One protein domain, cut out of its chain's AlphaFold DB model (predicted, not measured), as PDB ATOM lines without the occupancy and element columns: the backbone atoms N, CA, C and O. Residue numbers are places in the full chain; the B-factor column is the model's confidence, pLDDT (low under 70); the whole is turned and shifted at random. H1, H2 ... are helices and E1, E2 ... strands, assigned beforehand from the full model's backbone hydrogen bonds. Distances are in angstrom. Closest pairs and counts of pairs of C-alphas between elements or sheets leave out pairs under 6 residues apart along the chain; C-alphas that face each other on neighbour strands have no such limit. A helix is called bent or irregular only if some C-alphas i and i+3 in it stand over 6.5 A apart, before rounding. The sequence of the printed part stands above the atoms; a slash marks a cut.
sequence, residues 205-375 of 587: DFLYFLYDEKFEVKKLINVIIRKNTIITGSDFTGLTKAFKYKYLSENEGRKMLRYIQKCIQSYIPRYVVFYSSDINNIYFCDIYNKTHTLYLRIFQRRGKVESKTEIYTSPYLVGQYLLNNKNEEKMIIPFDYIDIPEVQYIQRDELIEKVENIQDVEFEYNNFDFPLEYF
ATOM      1  N   ASP A 205     131.226 165.625 143.416       95.38
ATOM      2  CA  ASP A 205     131.841 164.400 143.886       95.38
ATOM      3  C   ASP A 205     131.098 163.767 145.080       95.38
ATOM      4  O   ASP A 205     130.797 164.449 146.067       95.38
ATOM      5  N   PHE A 206     130.898 162.442 145.028       97.19
ATOM      6  CA  PHE A 206     130.214 161.666 146.076       97.19
ATOM      7  C   PHE A 206     131.089 160.632 146.761       97.19
ATOM      8  O   PHE A 206     131.767 159.842 146.103       97.19
ATOM      9  N   LEU A 207     130.940 160.544 148.078       96.69
ATOM     10  CA  LEU A 207     131.357 159.387 148.853       96.69
ATOM     11  C   LEU A 207     130.120 158.698 149.426       96.69
ATOM     12  O   LEU A 207     129.502 159.188 150.369       96.69
ATOM     13  N   TYR A 208     129.742 157.566 148.842       97.25
ATOM     14  CA  TYR A 208     128.675 156.728 149.374       97.25
ATOM     15  C   TYR A 208     129.218 155.874 150.517       97.25
ATOM     16  O   TYR A 208     130.228 155.187 150.357       97.25
ATOM     17  N   PHE A 209     128.522 155.904 151.649       95.44
ATOM     18  CA  PHE A 209     128.769 155.063 152.814       95.44
ATOM     19  C   PHE A 209     127.569 154.139 152.995       95.44
ATOM     20  O   PHE A 209     126.529 154.543 153.530       95.44
ATOM     21  N   LEU A 210     127.694 152.903 152.514       95.19
ATOM     22  CA  LEU A 210     126.655 151.889 152.663       95.19
ATOM     23  C   LEU A 210     126.938 151.046 153.901       95.19
ATOM     24  O   LEU A 210     128.066 150.584 154.070       95.19
ATOM     25  N   TYR A 211     125.936 150.843 154.755       92.44
ATOM     26  CA  TYR A 211     126.116 150.167 156.041       92.44
ATOM     27  C   TYR A 211     124.909 149.320 156.453       92.44
ATOM     28  O   TYR A 211     123.775 149.566 156.032       92.44
ATOM     29  N   ASP A 212     125.151 148.315 157.286       89.69
ATOM     30  CA  ASP A 212     124.107 147.564 157.984       89.69
ATOM     31  C   ASP A 212     123.729 148.229 159.319       89.69
ATOM     32  O   ASP A 212     124.456 149.073 159.840       89.69
ATOM     33  N   GLU A 213     122.598 147.838 159.912       84.50
ATOM     34  CA  GLU A 213     122.095 148.409 161.182       84.50
ATOM     35  C   GLU A 213     123.104 148.393 162.350       84.50
ATOM     36  O   GLU A 213     122.930 149.115 163.333       84.50
ATOM     37  N   LYS A 214     124.142 147.556 162.271       82.88
ATOM     38  CA  LYS A 214     125.163 147.397 163.313       82.88
ATOM     39  C   LYS A 214     126.523 147.988 162.956       82.88
ATOM     40  O   LYS A 214     127.413 147.929 163.800       82.88
ATOM     41  N   PHE A 215     126.687 148.525 161.747       81.88
ATOM     42  CA  PHE A 215     127.978 148.948 161.197       81.88
ATOM     43  C   PHE A 215     129.042 147.825 161.190       81.88
ATOM     44  O   PHE A 215     130.239 148.100 161.163       81.88
ATOM     45  N   GLU A 216     128.621 146.552 161.195       81.81
ATOM     46  CA  GLU A 216     129.516 145.395 161.053       81.81
ATOM     47  C   GLU A 216     129.967 145.240 159.593       81.81
ATOM     48  O   GLU A 216     131.088 144.802 159.322       81.81
ATOM     49  N   VAL A 217     129.106 145.627 158.646       84.25
ATOM     50  CA  VAL A 217     129.401 145.630 157.214       84.25
ATOM     51  C   VAL A 217     129.249 147.046 156.691       84.25
ATOM     52  O   VAL A 217     128.142 147.565 156.586       84.25
ATOM     53  N   LYS A 218     130.375 147.648 156.309       89.00
ATOM     54  CA  LYS A 218     130.426 148.957 155.656       89.00
ATOM     55  C   LYS A 218     131.103 148.855 154.293       89.00
ATOM     56  O   LYS A 218     132.009 148.040 154.101       89.00
ATOM     57  N   LYS A 219     130.634 149.662 153.347       92.62
ATOM     58  CA  LYS A 219     131.168 149.759 151.987       92.62
ATOM     59  C   LYS A 219     131.260 151.216 151.569       92.62
ATOM     60  O   LYS A 219     130.266 151.940 151.617       92.62
ATOM     61  N   LEU A 220     132.450 151.616 151.144       93.25
ATOM     62  CA  LEU A 220     132.734 152.917 150.569       93.25
ATOM     63  C   LEU A 220     132.734 152.841 149.047       93.25
ATOM     64  O   LEU A 220     133.314 151.931 148.445       93.25
ATOM     65  N   ILE A 221     132.087 153.825 148.429       95.12
ATOM     66  CA  ILE A 221     132.120 154.027 146.986       95.12
ATOM     67  C   ILE A 221     132.374 155.503 146.717       95.12
ATOM     68  O   ILE A 221     131.562 156.358 147.062       95.12
ATOM     69  N   ASN A 222     133.500 155.795 146.081       94.38
ATOM     70  CA  ASN A 222     133.841 157.140 145.631       94.38
ATOM     71  C   ASN A 222     133.360 157.295 144.189       94.38
ATOM     72  O   ASN A 222     133.651 156.428 143.363       94.38
ATOM     73  N   VAL A 223     132.690 158.401 143.877       95.62
ATOM     74  CA  VAL A 223     132.361 158.828 142.515       95.62
ATOM     75  C   VAL A 223     132.974 160.205 142.303       95.62
ATOM     76  O   VAL A 223     132.635 161.165 142.995       95.62
ATOM     77  N   ILE A 224     133.907 160.275 141.360       94.50
ATOM     78  CA  ILE A 224     134.735 161.445 141.079       94.50
ATOM     79  C   ILE A 224     134.485 161.870 139.641       94.50
ATOM     80  O   ILE A 224     134.603 161.045 138.731       94.50
ATOM     81  N   ILE A 225     134.195 163.149 139.414       90.56
ATOM     82  CA  ILE A 225     133.960 163.657 138.060       90.56
ATOM     83  C   ILE A 225     134.997 164.706 137.693       90.56
ATOM     84  O   ILE A 225     135.062 165.779 138.291       90.56
ATOM     85  N   ARG A 226     135.828 164.425 136.684       87.94
ATOM     86  CA  ARG A 226     136.833 165.383 136.195       87.94
ATOM     87  C   ARG A 226     137.023 165.307 134.686       87.94
ATOM     88  O   ARG A 226     137.030 164.219 134.131       87.94
ATOM     89  N   LYS A 227     137.206 166.457 134.019       79.50
ATOM     90  CA  LYS A 227     137.416 166.566 132.554       79.50
ATOM     91  C   LYS A 227     136.419 165.742 131.723       79.50
ATOM     92  O   LYS A 227     136.810 165.121 130.738       79.50
ATOM     93  N   ASN A 228     135.143 165.724 132.122       81.62
ATOM     94  CA  ASN A 228     134.158 164.784 131.590       81.62
ATOM     95  C   ASN A 228     134.727 163.362 131.697       81.62
ATOM     96  O   ASN A 228     135.075 162.735 130.718       81.62
ATOM     97  N   THR A 229     134.969 162.845 132.880       86.62
ATOM     98  CA  THR A 229     135.332 161.443 133.083       86.62
ATOM     99  C   THR A 229     134.796 161.111 134.446       86.62
ATOM    100  O   THR A 229     135.061 161.832 135.407       86.62
ATOM    101  N   ILE A 230     134.019 160.041 134.497       91.75
ATOM    102  CA  ILE A 230     133.469 159.529 135.738       91.75
ATOM    103  C   ILE A 230     134.420 158.434 136.195       91.75
ATOM    104  O   ILE A 230     134.672 157.480 135.457       91.75
ATOM    105  N   ILE A 231     134.983 158.604 137.381       93.56
ATOM    106  CA  ILE A 231     135.894 157.658 138.010       93.56
ATOM    107  C   ILE A 231     135.195 157.122 139.248       93.56
ATOM    108  O   ILE A 231     134.709 157.898 140.069       93.56
ATOM    109  N   THR A 232     135.167 155.805 139.393       93.62
ATOM    110  CA  THR A 232     134.636 155.151 140.584       93.62
ATOM    111  C   THR A 232     135.709 154.321 141.262       93.62
ATOM    112  O   THR A 232     136.554 153.725 140.599       93.62
ATOM    113  N   GLY A 233     135.683 154.277 142.590       92.19
ATOM    114  CA  GLY A 233     136.436 153.307 143.387       92.19
ATOM    115  C   GLY A 233     135.490 152.677 144.396       92.19
ATOM    116  O   GLY A 233     134.733 153.416 145.018       92.19
ATOM    117  N   SER A 234     135.491 151.348 144.519       92.81
ATOM    118  CA  SER A 234     134.451 150.626 145.262       92.81
ATOM    119  C   SER A 234     134.987 149.462 146.086       92.81
ATOM    120  O   SER A 234     135.690 148.595 145.565       92.81
ATOM    121  N   ASP A 235     134.532 149.369 147.334       92.25
ATOM    122  CA  ASP A 235     134.785 148.231 148.226       92.25
ATOM    123  C   ASP A 235     134.048 146.940 147.821       92.25
ATOM    124  O   ASP A 235     134.271 145.879 148.418       92.25
ATOM    125  N   PHE A 236     133.119 147.000 146.859       92.69
ATOM    126  CA  PHE A 236     132.475 145.803 146.305       92.69
ATOM    127  C   PHE A 236     133.351 145.119 145.266       92.69
ATOM    128  O   PHE A 236     133.390 143.891 145.194       92.69
ATOM    129  N   THR A 237     134.035 145.913 144.447       91.25
ATOM    130  CA  THR A 237     134.859 145.403 143.353       91.25
ATOM    131  C   THR A 237     136.326 145.293 143.751       91.25
ATOM    132  O   THR A 237     137.020 144.444 143.207       91.25
ATOM    133  N   GLY A 238     136.801 146.138 144.675       88.12
ATOM    134  CA  GLY A 238     138.231 146.349 144.918       88.12
ATOM    135  C   GLY A 238     138.941 147.005 143.728       88.12
ATOM    136  O   GLY A 238     140.164 146.952 143.635       88.12
ATOM    137  N   LEU A 239     138.179 147.578 142.791       88.31
ATOM    138  CA  LEU A 239     138.671 148.113 141.528       88.31
ATOM    139  C   LEU A 239     138.325 149.589 141.387       88.31
ATOM    140  O   LEU A 239     137.306 150.075 141.890       88.31
ATOM    141  N   THR A 240     139.147 150.267 140.597       88.50
ATOM    142  CA  THR A 240     138.839 151.576 140.042       88.50
ATOM    143  C   THR A 240     138.314 151.421 138.624       88.50
ATOM    144  O   THR A 240     138.978 150.804 137.793       88.50
ATOM    145  N   LYS A 241     137.174 152.040 138.311       88.56
ATOM    146  CA  LYS A 241     136.668 152.141 136.936       88.56
ATOM    147  C   LYS A 241     136.714 153.587 136.466       88.56
ATOM    148  O   LYS A 241     136.535 154.510 137.254       88.56
ATOM    149  N   ALA A 242     136.945 153.787 135.174       88.88
ATOM    150  CA  ALA A 242     136.872 155.099 134.545       88.88
ATOM    151  C   ALA A 242     136.052 155.011 133.257       88.88
ATOM    152  O   ALA A 242     136.436 154.306 132.323       88.88
ATOM    153  N   PHE A 243     134.949 155.753 133.198       86.19
ATOM    154  CA  PHE A 243     134.066 155.832 132.037       86.19
ATOM    155  C   PHE A 243     134.506 157.012 131.167       86.19
ATOM    156  O   PHE A 243     134.438 158.169 131.592       86.19
ATOM    157  N   LYS A 244     135.038 156.711 129.977       71.06
ATOM    158  CA  LYS A 244     135.742 157.670 129.107       71.06
ATOM    159  C   LYS A 244     134.928 158.026 127.865       71.06
ATOM    160  O   LYS A 244     134.217 157.194 127.319       71.06
ATOM    161  N   TYR A 245     135.142 159.237 127.344       60.59
ATOM    162  CA  TYR A 245     134.468 159.710 126.126       60.59
ATOM    163  C   TYR A 245     135.218 159.474 124.818       60.59
ATOM    164  O   TYR A 245     134.590 159.546 123.764       60.59
ATOM    165  N   LYS A 246     136.534 159.236 124.857       65.62
ATOM    166  CA  LYS A 246     137.374 159.180 123.652       65.62
ATOM    167  C   LYS A 246     138.341 158.007 123.675       65.62
ATOM    168  O   LYS A 246     138.869 157.646 124.728       65.62
ATOM    169  N   TYR A 247     138.600 157.466 122.487       67.56
ATOM    170  CA  TYR A 247     139.753 156.607 122.249       67.56
ATOM    171  C   TYR A 247     141.027 157.434 122.421       67.56
ATOM    172  O   TYR A 247     141.131 158.534 121.884       67.56
ATOM    173  N   LEU A 248     141.975 156.902 123.184       74.69
ATOM    174  CA  LEU A 248     143.250 157.547 123.466       74.69
ATOM    175  C   LEU A 248     144.353 156.809 122.713       74.69
ATOM    176  O   LEU A 248     144.342 155.577 122.646       74.69
ATOM    177  N   SER A 249     145.322 157.553 122.181       79.62
ATOM    178  CA  SER A 249     146.605 156.965 121.792       79.62
ATOM    179  C   SER A 249     147.284 156.319 123.006       79.62
ATOM    180  O   SER A 249     146.937 156.598 124.153       79.62
ATOM    181  N   GLU A 250     148.279 155.460 122.782       79.00
ATOM    182  CA  GLU A 250     148.983 154.786 123.882       79.00
ATOM    183  C   GLU A 250     149.577 155.784 124.895       79.00
ATOM    184  O   GLU A 250     149.416 155.614 126.104       79.00
ATOM    185  N   ASN A 251     150.196 156.865 124.406       77.94
ATOM    186  CA  ASN A 251     150.777 157.913 125.246       77.94
ATOM    187  C   ASN A 251     149.702 158.637 126.082       77.94
ATOM    188  O   ASN A 251     149.814 158.755 127.303       77.94
ATOM    189  N   GLU A 252     148.602 159.048 125.448       81.06
ATOM    190  CA  GLU A 252     147.465 159.644 126.157       81.06
ATOM    191  C   GLU A 252     146.842 158.668 127.165       81.06
ATOM    192  O   GLU A 252     146.414 159.078 128.242       81.06
ATOM    193  N   GLY A 253     146.843 157.369 126.856       81.62
ATOM    194  CA  GLY A 253     146.424 156.304 127.758       81.62
ATOM    195  C   GLY A 253     147.260 156.260 129.039       81.62
ATOM    196  O   GLY A 253     146.683 156.237 130.127       81.62
ATOM    197  N   ARG A 254     148.596 156.325 128.931       82.25
ATOM    198  CA  ARG A 254     149.505 156.376 130.095       82.25
ATOM    199  C   ARG A 254     149.269 157.627 130.944       82.25
ATOM    200  O   ARG A 254     149.100 157.518 132.158       82.25
ATOM    201  N   LYS A 255     149.175 158.801 130.306       84.25
ATOM    202  CA  LYS A 255     148.848 160.072 130.982       84.25
ATOM    203  C   LYS A 255     147.520 159.992 131.723       84.25
ATOM    204  O   LYS A 255     147.421 160.433 132.864       84.25
ATOM    205  N   MET A 256     146.514 159.390 131.095       83.88
ATOM    206  CA  MET A 256     145.191 159.232 131.684       83.88
ATOM    207  C   MET A 256     145.187 158.275 132.880       83.88
ATOM    208  O   MET A 256     144.465 158.512 133.841       83.88
ATOM    209  N   LEU A 257     145.982 157.201 132.856       83.94
ATOM    210  CA  LEU A 257     146.103 156.300 134.007       83.94
ATOM    211  C   LEU A 257     146.679 157.027 135.227       83.94
ATOM    212  O   LEU A 257     146.100 156.943 136.309       83.94
ATOM    213  N   ARG A 258     147.753 157.805 135.041       85.25
ATOM    214  CA  ARG A 258     148.310 158.652 136.112       85.25
ATOM    215  C   ARG A 258     147.303 159.690 136.592       85.25
ATOM    216  O   ARG A 258     147.122 159.859 137.793       85.25
ATOM    217  N   TYR A 259     146.592 160.307 135.653       87.94
ATOM    218  CA  TYR A 259     145.534 161.257 135.956       87.94
ATOM    219  C   TYR A 259     144.453 160.657 136.863       87.94
ATOM    220  O   TYR A 259     144.150 161.216 137.912       87.94
ATOM    221  N   ILE A 260     143.914 159.490 136.492       87.31
ATOM    222  CA  ILE A 260     142.894 158.767 137.267       87.31
ATOM    223  C   ILE A 260     143.419 158.432 138.662       87.31
ATOM    224  O   ILE A 260     142.744 158.674 139.661       87.31
ATOM    225  N   GLN A 261     144.642 157.914 138.734       85.00
ATOM    226  CA  GLN A 261     145.280 157.572 139.993       85.00
ATOM    227  C   GLN A 261     145.402 158.784 140.927       85.00
ATOM    228  O   GLN A 261     145.046 158.703 142.103       85.00
ATOM    229  N   LYS A 262     145.851 159.926 140.404       87.25
ATOM    230  CA  LYS A 262     145.960 161.172 141.167       87.25
ATOM    231  C   LYS A 262     144.602 161.737 141.565       87.25
ATOM    232  O   LYS A 262     144.481 162.239 142.681       87.25
ATOM    233  N   CYS A 263     143.578 161.604 140.716       88.56
ATOM    234  CA  CYS A 263     142.201 161.949 141.073       88.56
ATOM    235  C   CYS A 263     141.736 161.191 142.316       88.56
ATOM    236  O   CYS A 263     141.148 161.810 143.192       88.56
ATOM    237  N   ILE A 264     142.037 159.896 142.419       85.69
ATOM    238  CA  ILE A 264     141.649 159.061 143.567       85.69
ATOM    239  C   ILE A 264     142.450 159.430 144.812       85.69
ATOM    240  O   ILE A 264     141.882 159.580 145.887       85.69
ATOM    241  N   GLN A 265     143.762 159.620 144.662       81.75
ATOM    242  CA  GLN A 265     144.639 160.004 145.770       81.75
ATOM    243  C   GLN A 265     144.289 161.383 146.343       81.75
ATOM    244  O   GLN A 265     144.501 161.633 147.523       81.75
ATOM    245  N   SER A 266     143.775 162.286 145.519       82.06
ATOM    246  CA  SER A 266     143.576 163.698 145.871       82.06
ATOM    247  C   SER A 266     142.098 164.077 145.993       82.06
ATOM    248  O   SER A 266     141.738 165.252 145.972       82.06
ATOM    249  N   TYR A 267     141.232 163.070 146.033       87.12
ATOM    250  CA  TYR A 267     139.792 163.230 146.049       87.12
ATOM    251  C   TYR A 267     139.312 163.843 147.363       87.12
ATOM    252  O   TYR A 267     139.680 163.355 148.421       87.12
ATOM    253  N   ILE A 268     138.432 164.840 147.327       89.56
ATOM    254  CA  ILE A 268     137.716 165.290 148.524       89.56
ATOM    255  C   ILE A 268     136.245 165.414 148.137       89.56
ATOM    256  O   ILE A 268     135.939 166.217 147.254       89.56
ATOM    257  N   PRO A 269     135.344 164.620 148.744       92.44
ATOM    258  CA  PRO A 269     133.927 164.711 148.440       92.44
ATOM    259  C   PRO A 269     133.382 166.060 148.889       92.44
ATOM    260  O   PRO A 269     133.717 166.544 149.975       92.44
ATOM    261  N   ARG A 270     132.437 166.602 148.122       94.44
ATOM    262  CA  ARG A 270     131.531 167.618 148.661       94.44
ATOM    263  C   ARG A 270     130.427 166.970 149.480       94.44
ATOM    264  O   ARG A 270     130.074 167.480 150.540       94.44
ATOM    265  N   TYR A 271     129.908 165.846 148.987       97.19
ATOM    266  CA  TYR A 271     128.773 165.165 149.587       97.19
ATOM    267  C   TYR A 271     129.134 163.758 150.040       97.19
ATOM    268  O   TYR A 271     129.730 162.971 149.299       97.19
ATOM    269  N   VAL A 272     128.706 163.425 151.253       97.44
ATOM    270  CA  VAL A 272     128.759 162.066 151.790       97.44
ATOM    271  C   VAL A 272     127.330 161.560 151.902       97.44
ATOM    272  O   VAL A 272     126.490 162.187 152.547       97.44
ATOM    273  N   VAL A 273     127.044 160.442 151.242       97.56
ATOM    274  CA  VAL A 273     125.701 159.864 151.172       97.56
ATOM    275  C   VAL A 273     125.671 158.609 152.025       97.56
ATOM    276  O   VAL A 273     126.235 157.583 151.644       97.56
ATOM    277  N   PHE A 274     125.013 158.680 153.179       96.19
ATOM    278  CA  PHE A 274     124.811 157.511 154.029       96.19
ATOM    279  C   PHE A 274     123.532 156.799 153.632       96.19
ATOM    280  O   PHE A 274     122.468 157.419 153.559       96.19
ATOM    281  N   TYR A 275     123.625 155.488 153.441       95.38
ATOM    282  CA  TYR A 275     122.463 154.656 153.175       95.38
ATOM    283  C   TYR A 275     122.596 153.287 153.832       95.38
ATOM    284  O   TYR A 275     123.634 152.634 153.756       95.38
ATOM    285  N   SER A 276     121.507 152.833 154.444       92.25
ATOM    286  CA  SER A 276     121.378 151.467 154.935       92.25
ATOM    287  C   SER A 276     120.125 150.841 154.355       92.25
ATOM    288  O   SER A 276     119.047 151.429 154.428       92.25
ATOM    289  N   SER A 277     120.252 149.633 153.806       87.50
ATOM    290  CA  SER A 277     119.095 148.889 153.297       87.50
ATOM    291  C   SER A 277     118.146 148.422 154.410       87.50
ATOM    292  O   SER A 277     116.950 148.280 154.169       87.50
ATOM    293  N   ASP A 278     118.659 148.255 155.634       88.19
ATOM    294  CA  ASP A 278     117.885 147.823 156.803       88.19
ATOM    295  C   ASP A 278     117.020 148.960 157.376       88.19
ATOM    296  O   ASP A 278     115.875 148.750 157.795       88.19
ATOM    297  N   ILE A 279     117.570 150.178 157.368       89.06
ATOM    298  CA  ILE A 279     116.937 151.400 157.893       89.06
ATOM    299  C   ILE A 279     116.125 152.098 156.806       89.06
ATOM    300  O   ILE A 279     115.089 152.696 157.095       89.06
ATOM    301  N   ASN A 280     116.568 151.968 155.553       90.25
ATOM    302  CA  ASN A 280     115.925 152.490 154.358       90.25
ATOM    303  C   ASN A 280     115.720 154.016 154.416       90.25
ATOM    304  O   ASN A 280     114.618 154.536 154.234       90.25
ATOM    305  N   ASN A 281     116.816 154.730 154.662       92.06
ATOM    306  CA  ASN A 281     116.864 156.186 154.667       92.06
ATOM    307  C   ASN A 281     118.160 156.685 154.009       92.06
ATOM    308  O   ASN A 281     119.194 156.019 154.116       92.06
ATOM    309  N   ILE A 282     118.095 157.830 153.329       94.19
ATOM    310  CA  ILE A 282     119.242 158.494 152.707       94.19
ATOM    311  C   ILE A 282     119.558 159.748 153.507       94.19
ATOM    312  O   ILE A 282     118.732 160.652 153.581       94.19
ATOM    313  N   TYR A 283     120.780 159.836 154.026       95.38
ATOM    314  CA  TYR A 283     121.301 161.089 154.568       95.38
ATOM    315  C   TYR A 283     122.300 161.690 153.595       95.38
ATOM    316  O   TYR A 283     123.398 161.161 153.404       95.38
ATOM    317  N   PHE A 284     121.916 162.807 152.990       96.06
ATOM    318  CA  PHE A 284     122.739 163.568 152.068       96.06
ATOM    319  C   PHE A 284     123.457 164.680 152.831       96.06
ATOM    320  O   PHE A 284     122.875 165.719 153.153       96.06
ATOM    321  N   CYS A 285     124.722 164.431 153.164       96.62
ATOM    322  CA  CYS A 285     125.513 165.316 154.007       96.62
ATOM    323  C   CYS A 285     126.412 166.218 153.160       96.62
ATOM    324  O   CYS A 285     127.288 165.708 152.464       96.62
ATOM    325  N   ASP A 286     126.241 167.536 153.252       95.81
ATOM    326  CA  ASP A 286     127.175 168.503 152.665       95.81
ATOM    327  C   ASP A 286     128.299 168.797 153.656       95.81
ATOM    328  O   ASP A 286     128.071 169.292 154.766       95.81
ATOM    329  N   ILE A 287     129.520 168.448 153.252       94.69
ATOM    330  CA  ILE A 287     130.737 168.677 154.031       94.69
ATOM    331  C   ILE A 287     131.580 169.817 153.454       94.69
ATOM    332  O   ILE A 287     132.696 170.036 153.917       94.69
ATOM    333  N   TYR A 288     131.080 170.545 152.447       91.75
ATOM    334  CA  TYR A 288     131.721 171.733 151.873       91.75
ATOM    335  C   TYR A 288     133.178 171.513 151.427       91.75
ATOM    336  O   TYR A 288     134.024 172.401 151.555       91.75
ATOM    337  N   ASN A 289     133.478 170.318 150.902       91.06
ATOM    338  CA  ASN A 289     134.829 169.879 150.527       91.06
ATOM    339  C   ASN A 289     135.835 169.924 151.693       91.06
ATOM    340  O   ASN A 289     137.011 170.244 151.501       91.06
ATOM    341  N   LYS A 290     135.379 169.635 152.917       92.50
ATOM    342  CA  LYS A 290     136.212 169.580 154.122       92.50
ATOM    343  C   LYS A 290     136.248 168.171 154.675       92.50
ATOM    344  O   LYS A 290     135.225 167.623 155.069       92.50
ATOM    345  N   THR A 291     137.442 167.598 154.785       91.69
ATOM    346  CA  THR A 291     137.610 166.261 155.370       91.69
ATOM    347  C   THR A 291     137.306 166.224 156.866       91.69
ATOM    348  O   THR A 291     137.029 165.152 157.398       91.69
ATOM    349  N   HIS A 292     137.337 167.365 157.564       92.38
ATOM    350  CA  HIS A 292     137.025 167.455 158.990       92.38
ATOM    351  C   HIS A 292     135.832 168.376 159.235       92.38
ATOM    352  O   HIS A 292     135.922 169.595 159.088       92.38
ATOM    353  N   THR A 293     134.721 167.797 159.682       94.19
ATOM    354  CA  THR A 293     133.477 168.524 159.974       94.19
ATOM    355  C   THR A 293     132.923 168.149 161.341       94.19
ATOM    356  O   THR A 293     133.419 167.236 161.975       94.19
ATOM    357  N   LEU A 294     131.904 168.817 161.873       92.31
ATOM    358  CA  LEU A 294     131.417 168.545 163.233       92.31
ATOM    359  C   LEU A 294     131.075 167.063 163.490       92.31
ATOM    360  O   LEU A 294     131.335 166.553 164.580       92.31
ATOM    361  N   TYR A 295     130.555 166.369 162.478       91.38
ATOM    362  CA  TYR A 295     130.048 165.003 162.602       91.38
ATOM    363  C   TYR A 295     130.870 163.937 161.878       91.38
ATOM    364  O   TYR A 295     130.615 162.754 162.101       91.38
ATOM    365  N   LEU A 296     131.835 164.335 161.048       91.69
ATOM    366  CA  LEU A 296     132.598 163.431 160.195       91.69
ATOM    367  C   LEU A 296     134.093 163.758 160.225       91.69
ATOM    368  O   LEU A 296     134.490 164.921 160.344       91.69
ATOM    369  N   ARG A 297     134.936 162.738 160.096       90.88
ATOM    370  CA  ARG A 297     136.350 162.866 159.732       90.88
ATOM    371  C   ARG A 297     136.645 161.902 158.598       90.88
ATOM    372  O   ARG A 297     136.267 160.739 158.683       90.88
ATOM    373  N   ILE A 298     137.316 162.382 157.564       90.75
ATOM    374  CA  ILE A 298     137.799 161.578 156.449       90.75
ATOM    375  C   ILE A 298     139.321 161.604 156.508       90.75
ATOM    376  O   ILE A 298     139.935 162.668 156.445       90.75
ATOM    377  N   PHE A 299     139.927 160.432 156.634       88.50
ATOM    378  CA  PHE A 299     141.370 160.259 156.598       88.50
ATOM    379  C   PHE A 299     141.755 159.539 155.316       88.50
ATOM    380  O   PHE A 299     141.098 158.583 154.906       88.50
ATOM    381  N   GLN A 300     142.828 159.998 154.681       87.00
ATOM    382  CA  GLN A 300     143.309 159.426 153.431       87.00
ATOM    383  C   GLN A 300     144.740 158.953 153.573       87.00
ATOM    384  O   GLN A 300     145.589 159.641 154.132       87.00
ATOM    385  N   ARG A 301     144.999 157.774 153.030       86.12
ATOM    386  CA  ARG A 301     146.334 157.250 152.803       86.12
ATOM    387  C   ARG A 301     146.513 157.112 151.302       86.12
ATOM    388  O   ARG A 301     145.815 156.325 150.663       86.12
ATOM    389  N   ARG A 302     147.443 157.875 150.747       85.69
ATOM    390  CA  ARG A 302     147.775 157.889 149.326       85.69
ATOM    391  C   ARG A 302     148.920 156.918 149.094       85.69
ATOM    392  O   ARG A 302     149.860 156.833 149.881       85.69
ATOM    393  N   GLY A 303     148.849 156.191 147.993       80.06
ATOM    394  CA  GLY A 303     149.905 155.269 147.599       80.06
ATOM    395  C   GLY A 303     149.801 154.929 146.128       80.06
ATOM    396  O   GLY A 303     148.728 155.043 145.522       80.06
ATOM    397  N   LYS A 304     150.929 154.530 145.529       72.19
ATOM    398  CA  LYS A 304     150.953 154.236 144.092       72.19
ATOM    399  C   LYS A 304     150.213 152.932 143.751       72.19
ATOM    400  O   LYS A 304     149.700 152.778 142.647       72.19
ATOM    401  N   VAL A 305     150.173 151.990 144.687       72.50
ATOM    402  CA  VAL A 305     149.539 150.676 144.494       72.50
ATOM    403  C   VAL A 305     148.179 150.608 145.180       72.50
ATOM    404  O   VAL A 305     147.225 150.107 144.601       72.50
ATOM    405  N   GLU A 306     148.080 151.151 146.390       75.44
ATOM    406  CA  GLU A 306     146.867 151.121 147.199       75.44
ATOM    407  C   GLU A 306     146.634 152.513 147.784       75.44
ATOM    408  O   GLU A 306     147.553 153.137 148.318       75.44
ATOM    409  N   SER A 307     145.409 153.018 147.649       80.44
ATOM    410  CA  SER A 307     144.948 154.227 148.329       80.44
ATOM    411  C   SER A 307     143.751 153.856 149.188       80.44
ATOM    412  O   SER A 307     142.893 153.095 148.744       80.44
ATOM    413  N   LYS A 308     143.705 154.373 150.413       81.69
ATOM    414  CA  LYS A 308     142.668 154.035 151.385       81.69
ATOM    415  C   LYS A 308     142.025 155.290 151.944       81.69
ATOM    416  O   LYS A 308     142.724 156.222 152.340       81.69
ATOM    417  N   THR A 309     140.702 155.267 152.007       85.50
ATOM    418  CA  THR A 309     139.892 156.280 152.676       85.50
ATOM    419  C   THR A 309     139.271 155.644 153.907       85.50
ATOM    420  O   THR A 309     138.642 154.595 153.815       85.50
ATOM    421  N   GLU A 310     139.454 156.271 155.057       85.06
ATOM    422  CA  GLU A 310     138.788 155.901 156.297       85.06
ATOM    423  C   GLU A 310     137.840 157.022 156.699       85.06
ATOM    424  O   GLU A 310     138.174 158.204 156.601       85.06
ATOM    425  N   ILE A 311     136.649 156.641 157.151       87.62
ATOM    426  CA  ILE A 311     135.652 157.573 157.650       87.62
ATOM    427  C   ILE A 311     135.425 157.283 159.124       87.62
ATOM    428  O   ILE A 311     135.161 156.143 159.494       87.62
ATOM    429  N   TYR A 312     135.486 158.335 159.928       87.62
ATOM    430  CA  TYR A 312     134.993 158.343 161.292       87.62
ATOM    431  C   TYR A 312     133.741 159.214 161.389       87.62
ATOM    432  O   TYR A 312     133.743 160.395 161.031       87.62
ATOM    433  N   THR A 313     132.681 158.630 161.916       88.31
ATOM    434  CA  THR A 313     131.375 159.217 162.162       88.31
ATOM    435  C   THR A 313     131.222 159.468 163.653       88.31
ATOM    436  O   THR A 313     131.501 158.628 164.507       88.31
ATOM    437  N   SER A 314     130.783 160.672 164.004       87.31
ATOM    438  CA  SER A 314     130.565 161.003 165.408       87.31
ATOM    439  C   SER A 314     129.437 160.141 166.001       87.31
ATOM    440  O   SER A 314     128.419 159.926 165.333       87.31
ATOM    441  N   PRO A 315     129.517 159.751 167.288       85.12
ATOM    442  CA  PRO A 315     128.424 159.051 167.964       85.12
ATOM    443  C   PRO A 315     127.091 159.809 167.917       85.12
ATOM    444  O   PRO A 315     126.025 159.200 167.943       85.12
ATOM    445  N   TYR A 316     127.142 161.143 167.829       88.12
ATOM    446  CA  TYR A 316     125.958 161.979 167.661       88.12
ATOM    447  C   TYR A 316     125.286 161.746 166.302       88.12
ATOM    448  O   TYR A 316     124.080 161.528 166.266       88.12
ATOM    449  N   LEU A 317     126.048 161.728 165.202       89.88
ATOM    450  CA  LEU A 317     125.514 161.438 163.865       89.88
ATOM    451  C   LEU A 317     124.863 160.057 163.819       89.88
ATOM    452  O   LEU A 317     123.714 159.927 163.400       89.88
ATOM    453  N   VAL A 318     125.575 159.045 164.322       88.44
ATOM    454  CA  VAL A 318     125.088 157.664 164.359       88.44
ATOM    455  C   VAL A 318     123.804 157.563 165.182       88.44
ATOM    456  O   VAL A 318     122.777 157.086 164.703       88.44
ATOM    457  N   GLY A 319     123.853 158.045 166.426       86.19
ATOM    458  CA  GLY A 319     122.791 157.852 167.404       86.19
ATOM    459  C   GLY A 319     121.621 158.824 167.302       86.19
ATOM    460  O   GLY A 319     120.612 158.566 167.944       86.19
ATOM    461  N   GLN A 320     121.729 159.944 166.579       86.94
ATOM    462  CA  GLN A 320     120.611 160.875 166.361       86.94
ATOM    463  C   GLN A 320     119.984 160.741 164.979       86.94
ATOM    464  O   GLN A 320     118.774 160.926 164.866       86.94
ATOM    465  N   TYR A 321     120.778 160.392 163.965       88.44
ATOM    466  CA  TYR A 321     120.324 160.319 162.582       88.44
ATOM    467  C   TYR A 321     120.372 158.879 162.086       88.44
ATOM    468  O   TYR A 321     119.324 158.244 161.953       88.44
ATOM    469  N   LEU A 322     121.574 158.338 161.867       89.06
ATOM    470  CA  LEU A 322     121.760 157.125 161.066       89.06
ATOM    471  C   LEU A 322     120.924 155.940 161.571       89.06
ATOM    472  O   LEU A 322     120.328 155.257 160.751       89.06
ATOM    473  N   LEU A 323     120.784 155.759 162.892       87.31
ATOM    474  CA  LEU A 323     120.039 154.640 163.490       87.31
ATOM    475  C   LEU A 323     118.587 154.934 163.917       87.31
ATOM    476  O   LEU A 323     117.868 154.003 164.281       87.31
ATOM    477  N   ASN A 324     118.128 156.190 163.902       81.62
ATOM    478  CA  ASN A 324     116.861 156.559 164.559       81.62
ATOM    479  C   ASN A 324     115.632 156.606 163.645       81.62
ATOM    480  O   ASN A 324     114.511 156.522 164.145       81.62
ATOM    481  N   ASN A 325     115.815 156.714 162.329       79.81
ATOM    482  CA  ASN A 325     114.720 156.955 161.382       79.81
ATOM    483  C   ASN A 325     114.480 155.744 160.477       79.81
ATOM    484  O   ASN A 325     114.627 155.821 159.257       79.81
ATOM    485  N   LYS A 326     114.128 154.604 161.080       83.75
ATOM    486  CA  LYS A 326     113.796 153.400 160.316       83.75
ATOM    487  C   LYS A 326     112.496 153.595 159.540       83.75
ATOM    488  O   LYS A 326     111.452 153.862 160.131       83.75
ATOM    489  N   ASN A 327     112.563 153.404 158.227       84.62
ATOM    490  CA  ASN A 327     111.422 153.495 157.335       84.62
ATOM    491  C   ASN A 327     111.023 152.117 156.789       84.62
ATOM    492  O   ASN A 327     111.747 151.495 156.012       84.62
ATOM    493  N   GLU A 328     109.818 151.671 157.140       82.44
ATOM    494  CA  GLU A 328     109.263 150.391 156.685       82.44
ATOM    495  C   GLU A 328     108.680 150.443 155.256       82.44
ATOM    496  O   GLU A 328     108.283 149.407 154.712       82.44
ATOM    497  N   GLU A 329     108.605 151.620 154.620       78.75
ATOM    498  CA  GLU A 329     108.036 151.741 153.278       78.75
ATOM    499  C   GLU A 329     108.884 151.061 152.196       78.75
ATOM    500  O   GLU A 329     110.072 151.322 151.998       78.75
ATOM    501  N   LYS A 330     108.227 150.208 151.405       69.06
ATOM    502  CA  LYS A 330     108.913 149.324 150.456       69.06
ATOM    503  C   LYS A 330     109.504 150.009 149.231       69.06
ATOM    504  O   LYS A 330     110.434 149.451 148.675       69.06
ATOM    505  N   MET A 331     108.979 151.157 148.800       76.56
ATOM    506  CA  MET A 331     109.401 151.812 147.548       76.56
ATOM    507  C   MET A 331     110.047 153.172 147.814       76.56
ATOM    508  O   MET A 331     111.189 153.386 147.419       76.56
ATOM    509  N   ILE A 332     109.374 154.049 148.562       82.50
ATOM    510  CA  ILE A 332     109.856 155.405 148.866       82.50
ATOM    511  C   ILE A 332     111.024 155.344 149.855       82.50
ATOM    512  O   ILE A 332     111.032 154.520 150.777       82.50
ATOM    513  N   ILE A 333     112.026 156.191 149.635       88.69
ATOM    514  CA  ILE A 333     113.165 156.369 150.534       88.69
ATOM    515  C   ILE A 333     113.147 157.829 150.990       88.69
ATOM    516  O   ILE A 333     113.234 158.703 150.133       88.69
ATOM    517  N   PRO A 334     113.003 158.118 152.291       90.38
ATOM    518  CA  PRO A 334     113.165 159.464 152.800       90.38
ATOM    519  C   PRO A 334     114.560 159.988 152.454       90.38
ATOM    520  O   PRO A 334     115.520 159.218 152.325       90.38
ATOM    521  N   PHE A 335     114.638 161.295 152.236       92.06
ATOM    522  CA  PHE A 335     115.859 161.973 151.837       92.06
ATOM    523  C   PHE A 335     116.113 163.129 152.797       92.06
ATOM    524  O   PHE A 335     115.515 164.196 152.691       92.06
ATOM    525  N   ASP A 336     117.000 162.898 153.756       92.00
ATOM    526  CA  ASP A 336     117.330 163.856 154.798       92.00
ATOM    527  C   ASP A 336     118.591 164.640 154.420       92.00
ATOM    528  O   ASP A 336     119.660 164.071 154.176       92.00
ATOM    529  N   TYR A 337     118.483 165.968 154.410       92.88
ATOM    530  CA  TYR A 337     119.615 166.860 154.175       92.88
ATOM    531  C   TYR A 337     120.311 167.239 155.487       92.88
ATOM    532  O   TYR A 337     119.654 167.641 156.451       92.88
ATOM    533  N   ILE A 338     121.644 167.157 155.518       92.88
ATOM    534  CA  ILE A 338     122.440 167.558 156.684       92.88
ATOM    535  C   ILE A 338     123.595 168.465 156.250       92.88
ATOM    536  O   ILE A 338     124.519 168.033 155.565       92.88
ATOM    537  N   ASP A 339     123.584 169.708 156.728       92.12
ATOM    538  CA  ASP A 339     124.742 170.600 156.674       92.12
ATOM    539  C   ASP A 339     125.704 170.292 157.817       92.12
ATOM    540  O   ASP A 339     125.310 170.331 158.990       92.12
ATOM    541  N   ILE A 340     126.977 170.035 157.503       93.31
ATOM    542  CA  ILE A 340     127.976 169.739 158.531       93.31
ATOM    543  C   ILE A 340     129.114 170.765 158.477       93.31
ATOM    544  O   ILE A 340     129.936 170.730 157.561       93.31
ATOM    545  N   PRO A 341     129.215 171.673 159.468       92.75
ATOM    546  CA  PRO A 341     130.222 172.726 159.447       92.75
ATOM    547  C   PRO A 341     131.634 172.171 159.653       92.75
ATOM    548  O   PRO A 341     131.828 171.192 160.377       92.75
ATOM    549  N   GLU A 342     132.622 172.843 159.056       94.19
ATOM    550  CA  GLU A 342     134.048 172.552 159.229       94.19
ATOM    551  C   GLU A 342     134.478 172.667 160.696       94.19
ATOM    552  O   GLU A 342     134.002 173.515 161.456       94.19
ATOM    553  N   VAL A 343     135.438 171.833 161.077       92.75
ATOM    554  CA  VAL A 343     136.140 171.915 162.358       92.75
ATOM    555  C   VAL A 343     137.643 171.822 162.134       92.75
ATOM    556  O   VAL A 343     138.110 171.469 161.053       92.75
ATOM    557  N   GLN A 344     138.416 172.150 163.168       90.25
ATOM    558  CA  GLN A 344     139.869 172.058 163.091       90.25
ATOM    559  C   GLN A 344     140.326 170.625 162.807       90.25
ATOM    560  O   GLN A 344     139.770 169.658 163.342       90.25
ATOM    561  N   TYR A 345     141.362 170.526 161.974       88.25
ATOM    562  CA  TYR A 345     142.057 169.277 161.718       88.25
ATOM    563  C   TYR A 345     142.606 168.694 163.022       88.25
ATOM    564  O   TYR A 345     143.125 169.419 163.873       88.25
ATOM    565  N   ILE A 346     142.490 167.378 163.156       86.75
ATOM    566  CA  ILE A 346     143.072 166.595 164.238       86.75
ATOM    567  C   ILE A 346     143.671 165.344 163.612       86.75
ATOM    568  O   ILE A 346     143.050 164.729 162.746       86.75
ATOM    569  N   GLN A 347     144.876 164.963 164.030       84.81
ATOM    570  CA  GLN A 347     145.458 163.716 163.548       84.81
ATOM    571  C   GLN A 347     144.600 162.533 163.997       84.81
ATOM    572  O   GLN A 347     143.993 162.553 165.069       84.81
ATOM    573  N   ARG A 348     144.557 161.484 163.176       83.62
ATOM    574  CA  ARG A 348     143.746 160.296 163.453       83.62
ATOM    575  C   ARG A 348     144.057 159.685 164.818       83.62
ATOM    576  O   ARG A 348     143.135 159.399 165.575       83.62
ATOM    577  N   ASP A 349     145.332 159.520 165.142       80.00
ATOM    578  CA  ASP A 349     145.742 158.888 166.398       80.00
ATOM    579  C   ASP A 349     145.338 159.745 167.605       80.00
ATOM    580  O   ASP A 349     144.799 159.235 168.584       80.00
ATOM    581  N   GLU A 350     145.469 161.070 167.490       84.62
ATOM    582  CA  GLU A 350     145.000 162.015 168.509       84.62
ATOM    583  C   GLU A 350     143.470 161.983 168.666       84.62
ATOM    584  O   GLU A 350     142.947 162.143 169.771       84.62
ATOM    585  N   LEU A 351     142.725 161.780 167.574       83.56
ATOM    586  CA  LEU A 351     141.276 161.610 167.625       83.56
ATOM    587  C   LEU A 351     140.912 160.331 168.381       83.56
ATOM    588  O   LEU A 351     140.093 160.400 169.293       83.56
ATOM    589  N   ILE A 352     141.535 159.203 168.027       79.06
ATOM    590  CA  ILE A 352     141.301 157.884 168.632       79.06
ATOM    591  C   ILE A 352     141.514 157.929 170.148       79.06
ATOM    592  O   ILE A 352     140.699 157.393 170.894       79.06
ATOM    593  N   GLU A 353     142.551 158.620 170.624       81.38
ATOM    594  CA  GLU A 353     142.811 158.786 172.061       81.38
ATOM    595  C   GLU A 353     141.718 159.573 172.805       81.38
ATOM    596  O   GLU A 353     141.567 159.436 174.020       81.38
ATOM    597  N   LYS A 354     140.954 160.411 172.095       79.50
ATOM    598  CA  LYS A 354     139.940 161.304 172.677       79.50
ATOM    599  C   LYS A 354     138.520 160.752 172.625       79.50
ATOM    600  O   LYS A 354     137.626 161.388 173.188       79.50
ATOM    601  N   VAL A 355     138.278 159.627 171.948       73.62
ATOM    602  CA  VAL A 355     136.922 159.107 171.725       73.62
ATOM    603  C   VAL A 355     136.735 157.708 172.317       73.62
ATOM    604  O   VAL A 355     137.555 156.818 172.143       73.62
ATOM    605  N   GLU A 356     135.629 157.507 173.041       62.38
ATOM    606  CA  GLU A 356     135.351 156.246 173.750       62.38
ATOM    607  C   GLU A 356     134.670 155.178 172.873       62.38
ATOM    608  O   GLU A 356     134.681 154.002 173.225       62.38
ATOM    609  N   ASN A 357     134.076 155.563 171.735       59.88
ATOM    610  CA  ASN A 357     133.346 154.667 170.832       59.88
ATOM    611  C   ASN A 357     133.762 154.916 169.385       59.88
ATOM    612  O   ASN A 357     133.365 155.915 168.790       59.88
ATOM    613  N   ILE A 358     134.531 153.982 168.834       63.16
ATOM    614  CA  ILE A 358     135.056 154.049 167.471       63.16
ATOM    615  C   ILE A 358     134.560 152.819 166.705       63.16
ATOM    616  O   ILE A 358     135.303 151.876 166.453       63.16
ATOM    617  N   GLN A 359     133.248 152.769 166.461       58.06
ATOM    618  CA  GLN A 359     132.602 151.602 165.839       58.06
ATOM    619  C   GLN A 359     133.008 151.419 164.368       58.06
ATOM    620  O   GLN A 359     132.883 150.330 163.823       58.06
ATOM    621  N   ASP A 360     133.539 152.465 163.746       58.72
ATOM    622  CA  ASP A 360     133.830 152.571 162.322       58.72
ATOM    623  C   ASP A 360     135.317 152.797 161.994       58.72
ATOM    624  O   ASP A 360     135.650 152.955 160.819       58.72
ATOM    625  N   VAL A 361     136.220 152.727 162.980       64.31
ATOM    626  CA  VAL A 361     137.673 152.875 162.766       64.31
ATOM    627  C   VAL A 361     138.381 151.537 162.614       64.31
ATOM    628  O   VAL A 361     138.191 150.598 163.386       64.31
ATOM    629  N   GLU A 362     139.239 151.463 161.603       61.47
ATOM    630  CA  GLU A 362     140.023 150.289 161.240       61.47
ATOM    631  C   GLU A 362     141.475 150.437 161.688       61.47
ATOM    632  O   GLU A 362     142.271 151.156 161.094       61.47
ATOM    633  N   PHE A 363     141.877 149.688 162.711       62.41
ATOM    634  CA  PHE A 363     143.229 149.757 163.286       62.41
ATOM    635  C   PHE A 363     144.336 149.100 162.440       62.41
ATOM    636  O   PHE A 363     145.457 148.953 162.917       62.41
ATOM    637  N   GLU A 364     144.053 148.677 161.210       58.12
ATOM    638  CA  GLU A 364     145.029 147.969 160.370       58.12
ATOM    639  C   GLU A 364     146.154 148.887 159.851       58.12
ATOM    640  O   GLU A 364     147.260 148.418 159.579       58.12
ATOM    641  N   TYR A 365     145.912 150.200 159.760       60.16
ATOM    642  CA  TYR A 365     146.840 151.156 159.151       60.16
ATOM    643  C   TYR A 365     147.322 152.191 160.173       60.16
ATOM    644  O   TYR A 365     146.521 152.794 160.888       60.16
ATOM    645  N   ASN A 366     148.641 152.411 160.208       58.41
ATOM    646  CA  ASN A 366     149.290 153.267 161.211       58.41
ATOM    647  C   ASN A 366     149.511 154.716 160.753       58.41
ATOM    648  O   ASN A 366     149.638 155.589 161.595       58.41
ATOM    649  N   ASN A 367     149.568 154.985 159.442       71.94
ATOM    650  CA  ASN A 367     149.903 156.316 158.920       71.94
ATOM    651  C   ASN A 367     148.880 156.751 157.865       71.94
ATOM    652  O   ASN A 367     148.676 156.029 156.878       71.94
ATOM    653  N   PHE A 368     148.305 157.934 158.078       81.19
ATOM    654  CA  PHE A 368     147.448 158.668 157.147       81.19
ATOM    655  C   PHE A 368     148.112 159.994 156.799       81.19
ATOM    656  O   PHE A 368     148.818 160.576 157.624       81.19
ATOM    657  N   ASP A 369     147.893 160.453 155.576       82.50
ATOM    658  CA  ASP A 369     148.525 161.661 155.077       82.50
ATOM    659  C   ASP A 369     147.851 162.913 155.638       82.50
ATOM    660  O   ASP A 369     146.658 162.928 155.967       82.50
ATOM    661  N   PHE A 370     148.614 164.002 155.675       82.56
ATOM    662  CA  PHE A 370     148.066 165.306 156.000       82.56
ATOM    663  C   PHE A 370     147.047 165.748 154.921       82.56
ATOM    664  O   PHE A 370     147.247 165.493 153.721       82.56
ATOM    665  N   PRO A 371     145.941 166.407 155.308       82.56
ATOM    666  CA  PRO A 371     144.977 166.956 154.361       82.56
ATOM    667  C   PRO A 371     145.523 168.222 153.676       82.56
ATOM    668  O   PRO A 371     145.635 169.298 154.267       82.56
ATOM    669  N   LEU A 372     145.888 168.104 152.399       80.69
ATOM    670  CA  LEU A 372     146.518 169.187 151.634       80.69
ATOM    671  C   LEU A 372     145.537 170.317 151.271       80.69
ATOM    672  O   LEU A 372     145.947 171.424 150.912       80.69
ATOM    673  N   GLU A 373     144.228 170.101 151.398       80.69
ATOM    674  CA  GLU A 373     143.208 171.128 151.184       80.69
ATOM    675  C   GLU A 373     143.348 172.337 152.115       80.69
ATOM    676  O   GLU A 373     142.972 173.438 151.713       80.69
ATOM    677  N   TYR A 374     143.972 172.169 153.284       81.81
ATOM    678  CA  TYR A 374     144.192 173.243 154.260       81.81
ATOM    679  C   TYR A 374     145.278 174.254 153.856       81.81
ATOM    680  O   TYR A 374     145.377 175.310 154.478       81.81
ATOM    681  N   PHE A 375     146.059 173.983 152.805       81.69
ATOM    682  CA  PHE A 375     147.119 174.878 152.327       81.69
ATOM    683  C   PHE A 375     146.777 175.509 150.980       81.69
ATOM    684  O   PHE A 375     146.529 174.808 150.004       81.69
TER     685      PHE A 375
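This is residues 205 to 375 of the 587 residues of an uncharacterized protein of Planomicrobium glaciei (UniProt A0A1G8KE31). Picture a twisted wall of seven strands, E4, E3, E2, E1, E5, E6 and E9, with the hairpin of E7 and E8 lying over part of one face, where E8 comes near E2. H1 reaches out beyond the E4 end of this wall, and residues 249 to 255 stick out; H2 grazes the wall near E5 and E6, while H3 and the stretch of residues 355 to 375 lie on the far side of the hairpin. The printed part has 171 residues, with nine named strands and three named helices in the order E1 E2 E3 E4 H1 E5 E6 E7 E8 H2 E9 H3. The large sheet is mixed, the small one antiparallel, and the class is mixed, helices and strands, with 84 residues, under half, in named elements. The whole is compact, with a radius of gyration of the C-alphas of 17.0 A and spans of 52 by 42 by 27 A.

Start at E1, residues 206 to 211, and go on through E2, 218 to 225, E3, 230 to 234, and E4, 239 to 243: they form a meander, each strand the antiparallel neighbour of the one before. Look for N 208 and O 221, 2.8 A, between E1 and E2; N 224 and O 231, 2.8 A, between E2 and E3; and N 232 and O 241, 2.9 A, between E3 and E4. Next comes H1, residues 250 to 265, on one face of the large sheet, an arrangement of two layers, a helix layer and a strand layer. Its height over the sheet is 9.9 A; it lies over E4 and, only just, over E3, on which 3 of its C-alphas fall. On the local plane it stands at 58 degrees to E4, only just slantwise to the strands. Its closest C-alphas with E3 are those of Ile 260 and Ile 231, 7.1 A apart. E5, residues 271 to 276, is the parallel neighbour of E1, with N 209 and O 273 at 2.8 A. It forms a hairpin with E6, residues 281 to 286, where N 272 and O 285 are 2.9 A apart. E7, residues 296 to 301, and E8, residues 308 to 313, are an antiparallel hairpin, with N 299 and O 310 at 2.8 A. H2, residues 315 to 322, only grazes the large sheet with its residues 317 to 322; its closest C-alphas with E6 are those of Leu 322 and Tyr 283, 7.6 A apart. H2 is neither bent nor irregular, but only just: C-alphas 319 and 322 are 6.5 A apart. E9, residues 335 to 339, is an edge strand, parallel to E6, with N 284 and O 336 at 2.8 A. H3, residues 348 to 354, is not on the large sheet; its closest C-alphas with E7 are those of Arg 348 and Phe 299, 7.3 A apart. In H1 and H2 every O i to N i+4 pair is within hydrogen-bond range; in H3, 2 of 3 are.

Find C-alpha 206 at (130.214, 161.666, 146.076), where E1 begins. E2, the longest strand by residues, runs 23.2 A from its first to its last C-alpha. Find C-alpha 250 at (148.983, 154.786, 123.882); from there H1 runs 22.9 A to C-alpha 265. E7 measures 16.8 A and E8 16.4 A. H3 ends at C-alpha 354, (139.940, 161.304, 172.677).

The two C-alphas farthest apart, those of Ser 249 and Glu 356, are 53.2 A from each other. The printed part has no cut, and its one long link is H2 to E9, 12 residues. The mean pLDDT of the printed part is 85.3; look for values under 70 at residues 245 to 247, at 330 and at 356 to 366.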